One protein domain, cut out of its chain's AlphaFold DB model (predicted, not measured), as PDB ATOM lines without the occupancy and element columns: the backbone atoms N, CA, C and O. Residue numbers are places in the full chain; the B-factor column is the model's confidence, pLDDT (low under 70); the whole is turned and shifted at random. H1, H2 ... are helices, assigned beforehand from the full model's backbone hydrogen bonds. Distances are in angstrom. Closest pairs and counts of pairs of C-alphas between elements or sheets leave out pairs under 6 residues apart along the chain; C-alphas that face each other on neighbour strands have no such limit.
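Overview. This is residues 73 to 125 of the 126 residues of the protein "HIT domain protein" of Zygosaccharomyces mellis (UniProt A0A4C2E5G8). An open, elongated chain of helices: the longest helix, H3, forms a straight arm, with two short helices, H1 and H2, making successive corners before its first end, and a wide loop after its last end that swings out and folds back to bring the short helix H4 beside that end. Within this loop, residues 109 to 114 stick out free, and no helix packs along the length of H3. The printed part has 53 residues with four named helices, in the order H1, H2, H3, H4, and no named strand; its class is all helix. It is only just loose, close to extended, with a radius of gyration of the C-alphas of 14.6 A and spans of 43 by 24 by 17 A.

Arrangement. H1, residues 73 to 80, and H2, residues 82 to 87, are close but not clearly touching, and their closest C-alphas, those of Tyr 78 and Arg 85, are 6.9 A apart. Their lines are about perpendicular, at 81 degrees. H2 and H3, residues 91 to 105, are also close but not clearly touching, with the closest C-alphas, those of Leu 87 and Val 93, 6.8 A apart. Their lines are about perpendicular, at 90 degrees. H3 touches H4, residues 118 to 123, with residues 103 to 104 alone; the closest C-alphas, those of Leu 104 and Lys 121, are 5.6 A apart. H3 and H4 form a helical hairpin, running opposite ways at a steep tilt of 43 degrees. H1 is apart from H3 and from H4, and H2 is apart from H4. In H1, H2, H3 and H4 every O i to N i+4 pair is within hydrogen-bond range.

Along the chain. H1 runs from Glu 73, with its C-alpha at (-32.582, 17.028, 27.044), to Glu 80, over 10.8 A. H2 runs from Pro 82 to Leu 87, over 8.8 A. H3 begins at Asn 91, with its C-alpha at (-39.709, 36.434, 39.973), and ends at Cys 105, 20.0 A away from C-alpha to C-alpha. H4 runs from Ser 118 to Gln 123, over 9.0 A, with C-alpha 123 at (-52.205, 26.127, 21.716).

Size, cuts and confidence. The two C-alphas farthest apart, those of Pro 82 and Asn 112, are 43.3 A apart. The printed part has no cut. The links from H1 to H2 and from H2 to H3 are tight, and the link from H3 to H4 is long, with 12 residues, 106 to 117. The mean pLDDT of the printed part is 78.2; residues 106 to 116, residue 121 and residue 125 are under 70.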
ATOM      1  N   GLU A  73     -32.653  15.933  28.013       84.25
ATOM      2  CA  GLU A  73     -32.582  17.028  27.044       84.25
ATOM      3  C   GLU A  73     -32.718  18.402  27.722       84.25
ATOM      4  O   GLU A  73     -31.905  19.300  27.497       84.25
ATOM      5  N   TYR A  74     -33.688  18.561  28.629       81.31
ATOM      6  CA  TYR A  74     -33.914  19.832  29.328       81.31
ATOM      7  C   TYR A  74     -32.815  20.149  30.344       81.31
ATOM      8  O   TYR A  74     -32.478  21.318  30.536       81.31
ATOM      9  N   SER A  75     -32.220  19.130  30.973       80.81
ATOM     10  CA  SER A  75     -31.076  19.330  31.871       80.81
ATOM     11  C   SER A  75     -29.837  19.830  31.122       80.81
ATOM     12  O   SER A  75     -29.104  20.675  31.647       80.81
ATOM     13  N   LYS A  76     -29.638  19.376  29.877       88.44
ATOM     14  CA  LYS A  76     -28.574  19.850  28.987       88.44
ATOM     15  C   LYS A  76     -28.790  21.311  28.587       88.44
ATOM     16  O   LYS A  76     -27.902  22.127  28.811       88.44
ATOM     17  N   ILE A  77     -29.997  21.675  28.142       87.88
ATOM     18  CA  ILE A  77     -30.354  23.066  27.792       87.88
ATOM     19  C   ILE A  77     -30.168  24.007  28.988       87.88
ATOM     20  O   ILE A  77     -29.580  25.080  28.846       87.88
ATOM     21  N   TYR A  78     -30.618  23.592  30.178       85.25
ATOM     22  CA  TYR A  78     -30.422  24.360  31.405       85.25
ATOM     23  C   TYR A  78     -28.940  24.504  31.768       85.25
ATOM     24  O   TYR A  78     -28.565  25.480  32.408       85.25
ATOM     25  N   SER A  79     -28.088  23.545  31.400       85.25
ATOM     26  CA  SER A  79     -26.659  23.564  31.727       85.25
ATOM     27  C   SER A  79     -25.802  24.360  30.763       85.25
ATOM     28  O   SER A  79     -24.886  25.047  31.206       85.25
ATOM     29  N   GLU A  80     -26.129  24.312  29.480       91.50
ATOM     30  CA  GLU A  80     -25.350  24.953  28.421       91.50
ATOM     31  C   GLU A  80     -25.658  26.450  28.266       91.50
ATOM     32  O   GLU A  80     -24.841  27.180  27.714       91.50
ATOM     33  N   ASN A  81     -26.790  26.932  28.792       91.31
ATOM     34  CA  ASN A  81     -27.242  28.311  28.594       91.31
ATOM     35  C   ASN A  81     -27.282  29.102  29.915       91.31
ATOM     36  O   ASN A  81     -28.277  29.030  30.649       91.31
ATOM     37  N   PRO A  82     -26.240  29.894  30.240       91.06
ATOM     38  CA  PRO A  82     -26.213  30.696  31.464       91.06
ATOM     39  C   PRO A  82     -27.251  31.828  31.463       91.06
ATOM     40  O   PRO A  82     -27.788  32.154  32.521       91.06
ATOM     41  N   GLU A  83     -27.602  32.369  30.295       91.12
ATOM     42  CA  GLU A  83     -28.609  33.433  30.146       91.12
ATOM     43  C   GLU A  83     -29.996  32.973  30.614       91.12
ATOM     44  O   GLU A  83     -30.691  33.682  31.340       91.12
ATOM     45  N   ILE A  84     -30.381  31.732  30.287       89.50
ATOM     46  CA  ILE A  84     -31.650  31.142  30.740       89.50
ATOM     47  C   ILE A  84     -31.668  31.032  32.269       89.50
ATOM     48  O   ILE A  84     -32.692  31.305  32.897       89.50
ATOM     49  N   ARG A  85     -30.534  30.675  32.887       87.62
ATOM     50  CA  ARG A  85     -30.411  30.594  34.352       87.62
ATOM     51  C   ARG A  85     -30.559  31.957  35.006       87.62
ATOM     52  O   ARG A  85     -31.192  32.054  36.052       87.62
ATOM     53  N   GLU A  86     -29.968  32.986  34.413       90.81
ATOM     54  CA  GLU A  86     -30.088  34.358  34.895       90.81
ATOM     55  C   GLU A  86     -31.531  34.854  34.788       90.81
ATOM     56  O   GLU A  86     -32.095  35.313  35.781       90.81
ATOM     57  N   LEU A  87     -32.175  34.645  33.640       89.62
ATOM     58  CA  LEU A  87     -33.573  35.014  33.430       89.62
ATOM     59  C   LEU A  87     -34.520  34.280  34.391       89.62
ATOM     60  O   LEU A  87     -35.454  34.876  34.931       89.62
ATOM     61  N   LEU A  88     -34.248  33.006  34.677       90.81
ATOM     62  CA  LEU A  88     -34.993  32.216  35.658       90.81
ATOM     63  C   LEU A  88     -34.829  32.714  37.096       90.81
ATOM     64  O   LEU A  88     -35.624  32.305  37.940       90.81
ATOM     65  N   LYS A  89     -33.862  33.585  37.420       89.69
ATOM     66  CA  LYS A  89     -33.774  34.191  38.762       89.69
ATOM     67  C   LYS A  89     -34.898  35.197  39.005       89.69
ATOM     68  O   LYS A  89     -35.367  35.300  40.138       89.69
ATOM     69  N   TYR A  90     -35.371  35.894  37.970       93.75
ATOM     70  CA  TYR A  90     -36.388  36.934  38.121       93.75
ATOM     71  C   TYR A  90     -37.764  36.350  38.465       93.75
ATOM     72  O   TYR A  90     -38.317  35.515  37.747       93.75
ATOM     73  N   ASN A  91     -38.375  36.861  39.537       87.12
ATOM     74  CA  ASN A  91     -39.709  36.434  39.973       87.12
ATOM     75  C   ASN A  91     -40.788  36.702  38.920       87.12
ATOM     76  O   ASN A  91     -41.691  35.889  38.754       87.12
ATOM     77  N   THR A  92     -40.668  37.793  38.159       91.81
ATOM     78  CA  THR A  92     -41.580  38.089  37.048       91.81
ATOM     79  C   THR A  92     -41.552  36.977  36.005       91.81
ATOM     80  O   THR A  92     -42.608  36.536  35.557       91.81
ATOM     81  N   VAL A  93     -40.367  36.468  35.660       90.25
ATOM     82  CA  VAL A  93     -40.215  35.361  34.706       90.25
ATOM     83  C   VAL A  93     -40.831  34.088  35.284       90.25
ATOM     84  O   VAL A  93     -41.694  33.487  34.648       90.25
ATOM     85  N   LYS A  94     -40.500  33.731  36.533       89.44
ATOM     86  CA  LYS A  94     -41.100  32.572  37.223       89.44
ATOM     87  C   LYS A  94     -42.627  32.651  37.303       89.44
ATOM     88  O   LYS A  94     -43.302  31.643  37.116       89.44
ATOM     89  N   PHE A  95     -43.180  33.834  37.556       90.12
ATOM     90  CA  PHE A  95     -44.621  34.059  37.644       90.12
ATOM     91  C   PHE A  95     -45.323  33.789  36.309       90.12
ATOM     92  O   PHE A  95     -46.326  33.076  36.274       90.12
ATOM     93  N   HIS A  96     -44.782  34.308  35.204       91.00
ATOM     94  CA  HIS A  96     -45.347  34.059  33.876       91.00
ATOM     95  C   HIS A  96     -45.190  32.590  33.468       91.00
ATOM     96  O   HIS A  96     -46.156  31.986  33.004       91.00
ATOM     97  N   LEU A  97     -44.036  31.974  33.746       90.81
ATOM     98  CA  LEU A  97     -43.827  30.540  33.527       90.81
ATOM     99  C   LEU A  97     -44.799  29.682  34.348       90.81
ATOM    100  O   LEU A  97     -45.334  28.706  33.835       90.81
ATOM    101  N   SER A  98     -45.092  30.065  35.596       87.38
ATOM    102  CA  SER A  98     -46.069  29.373  36.444       87.38
ATOM    103  C   SER A  98     -47.481  29.420  35.854       87.38
ATOM    104  O   SER A  98     -48.190  28.417  35.900       87.38
ATOM    105  N   LYS A  99     -47.894  30.539  35.239       87.00
ATOM    106  CA  LYS A  99     -49.191  30.621  34.542       87.00
ATOM    107  C   LYS A  99     -49.277  29.619  33.395       87.00
ATOM    108  O   LYS A  99     -50.246  28.868  33.323       87.00
ATOM    109  N   VAL A 100     -48.248  29.573  32.552       86.94
ATOM    110  CA  VAL A 100     -48.169  28.628  31.429       86.94
ATOM    111  C   VAL A 100     -48.146  27.185  31.936       86.94
ATOM    112  O   VAL A 100     -48.912  26.344  31.470       86.94
ATOM    113  N   TYR A 101     -47.344  26.909  32.965       86.50
ATOM    114  CA  TYR A 101     -47.278  25.599  33.606       86.50
ATOM    115  C   TYR A 101     -48.641  25.152  34.144       86.50
ATOM    116  O   TYR A 101     -49.041  24.011  33.934       86.50
ATOM    117  N   ARG A 102     -49.410  26.051  34.768       84.31
ATOM    118  CA  ARG A 102     -50.769  25.748  35.240       84.31
ATOM    119  C   ARG A 102     -51.722  25.397  34.103       84.31
ATOM    120  O   ARG A 102     -52.527  24.495  34.287       84.31
ATOM    121  N   ILE A 103     -51.627  26.057  32.949       83.75
ATOM    122  CA  ILE A 103     -52.442  25.720  31.769       83.75
ATOM    123  C   ILE A 103     -52.094  24.308  31.289       83.75
ATOM    124  O   ILE A 103     -52.979  23.468  31.133       83.75
ATOM    125  N   LEU A 104     -50.803  24.003  31.160       79.19
ATOM    126  CA  LEU A 104     -50.337  22.693  30.702       79.19
ATOM    127  C   LEU A 104     -50.651  21.562  31.698       79.19
ATOM    128  O   LEU A 104     -50.988  20.455  31.281       79.19
ATOM    129  N   CYS A 105     -50.598  21.842  33.002       76.56
ATOM    130  CA  CYS A 105     -50.854  20.871  34.070       76.56
ATOM    131  C   CYS A 105     -52.309  20.826  34.551       76.56
ATOM    132  O   CYS A 105     -52.638  19.981  35.380       76.56
ATOM    133  N   SER A 106     -53.186  21.706  34.061       67.56
ATOM    134  CA  SER A 106     -54.596  21.721  34.451       67.56
ATOM    135  C   SER A 106     -55.327  20.480  33.925       67.56
ATOM    136  O   SER A 106     -55.917  20.473  32.851       67.56
ATOM    137  N   ASN A 107     -55.278  19.386  34.679       60.31
ATOM    138  CA  ASN A 107     -56.452  18.544  34.857       60.31
ATOM    139  C   ASN A 107     -57.181  19.152  36.048       60.31
ATOM    140  O   ASN A 107     -56.726  19.037  37.185       60.31
ATOM    141  N   VAL A 108     -58.237  19.912  35.771       54.62
ATOM    142  CA  VAL A 108     -59.101  20.463  36.815       54.62
ATOM    143  C   VAL A 108     -59.564  19.313  37.707       54.62
ATOM    144  O   VAL A 108     -60.132  18.341  37.223       54.62
ATOM    145  N   ALA A 109     -59.291  19.422  39.007       52.50
ATOM    146  CA  ALA A 109     -59.796  18.535  40.052       52.50
ATOM    147  C   ALA A 109     -61.295  18.789  40.307       52.50
ATOM    148  O   ALA A 109     -61.726  18.898  41.452       52.50
ATOM    149  N   ASP A 110     -62.070  18.945  39.237       44.94
ATOM    150  CA  ASP A 110     -63.516  19.072  39.281       44.94
ATOM    151  C   ASP A 110     -64.103  17.879  38.531       44.94
ATOM    152  O   ASP A 110     -63.636  17.510  37.453       44.94
ATOM    153  N   SER A 111     -65.062  17.214  39.163       53.72
ATOM    154  CA  SER A 111     -65.477  15.836  38.873       53.72
ATOM    155  C   SER A 111     -66.342  15.701  37.614       53.72
ATOM    156  O   SER A 111     -67.286  14.917  37.604       53.72
ATOM    157  N   ASN A 112     -66.060  16.455  36.550       53.19
ATOM    158  CA  ASN A 112     -66.850  16.395  35.328       53.19
ATOM    159  C   ASN A 112     -65.975  16.403  34.065       53.19
ATOM    160  O   ASN A 112     -65.512  17.440  33.593       53.19
ATOM    161  N   GLU A 113     -65.749  15.186  33.571       52.44
ATOM    162  CA  GLU A 113     -65.413  14.768  32.207       52.44
ATOM    163  C   GLU A 113     -65.263  15.894  31.167       52.44
ATOM    164  O   GLU A 113     -66.186  16.260  30.443       52.44
ATOM    165  N   SER A 114     -64.034  16.383  31.014       51.72
ATOM    166  CA  SER A 114     -63.493  16.683  29.689       51.72
ATOM    167  C   SER A 114     -61.973  16.591  29.752       51.72
ATOM    168  O   SER A 114     -61.267  17.474  30.238       51.72
ATOM    169  N   ASN A 115     -61.460  15.462  29.271       57.62
ATOM    170  CA  ASN A 115     -60.049  15.265  28.983       57.62
ATOM    171  C   ASN A 115     -59.656  16.236  27.852       57.62
ATOM    172  O   ASN A 115     -59.688  15.890  26.674       57.62
ATOM    173  N   MET A 116     -59.402  17.503  28.198       58.00
ATOM    174  CA  MET A 116     -58.916  18.516  27.262       58.00
ATOM    175  C   MET A 116     -57.620  17.989  26.641       58.00
ATOM    176  O   MET A 116     -56.631  17.782  27.350       58.00
ATOM    177  N   ASN A 117     -57.653  17.746  25.327       71.88
ATOM    178  CA  ASN A 117     -56.550  17.169  24.571       71.88
ATOM    179  C   ASN A 117     -55.280  17.997  24.818       71.88
ATOM    180  O   ASN A 117     -55.294  19.229  24.749       71.88
ATOM    181  N   SER A 118     -54.178  17.314  25.129       72.81
ATOM    182  CA  SER A 118     -52.868  17.920  25.393       72.81
ATOM    183  C   SER A 118     -52.436  18.937  24.324       72.81
ATOM    184  O   SER A 118     -51.730  19.893  24.637       72.81
ATOM    185  N   GLU A 119     -52.909  18.778  23.087       74.81
ATOM    186  CA  GLU A 119     -52.679  19.694  21.969       74.81
ATOM    187  C   GLU A 119     -53.396  21.045  22.125       74.81
ATOM    188  O   GLU A 119     -52.785  22.095  21.935       74.81
ATOM    189  N   THR A 120     -54.653  21.053  22.573       73.25
ATOM    190  CA  THR A 120     -55.408  22.292  22.831       73.25
ATOM    191  C   THR A 120     -54.779  23.090  23.974       73.25
ATOM    192  O   THR A 120     -54.672  24.313  23.905       73.25
ATOM    193  N   LYS A 121     -54.268  22.401  25.005       68.25
ATOM    194  CA  LYS A 121     -53.534  23.045  26.109       68.25
ATOM    195  C   LYS A 121     -52.235  23.698  25.634       68.25
ATOM    196  O   LYS A 121     -51.870  24.752  26.143       68.25
ATOM    197  N   ARG A 122     -51.552  23.099  24.651       75.38
ATOM    198  CA  ARG A 122     -50.350  23.683  24.036       75.38
ATOM    199  C   ARG A 122     -50.676  24.935  23.228       75.38
ATOM    200  O   ARG A 122     -49.940  25.901  23.338       75.38
ATOM    201  N   GLN A 123     -51.780  24.947  22.481       72.88
ATOM    202  CA  GLN A 123     -52.205  26.127  21.716       72.88
ATOM    203  C   GLN A 123     -52.574  27.320  22.608       72.88
ATOM    204  O   GLN A 123     -52.298  28.451  22.240       72.88
ATOM    205  N   LEU A 124     -53.154  27.082  23.788       70.31
ATOM    206  CA  LEU A 124     -53.486  28.137  24.761       70.31
ATOM    207  C   LEU A 124     -52.273  28.662  25.547       70.31
ATOM    208  O   LEU A 124     -52.376  29.664  26.252       70.31
ATOM    209  N   ALA A 125     -51.155  27.940  25.487       65.75
ATOM    210  CA  ALA A 125     -49.914  28.258  26.179       65.75
ATOM    211  C   ALA A 125     -48.915  29.052  25.313       65.75
ATOM    212  O   ALA A 125     -47.888  29.479  25.845       65.75
TER     213      ALA A 125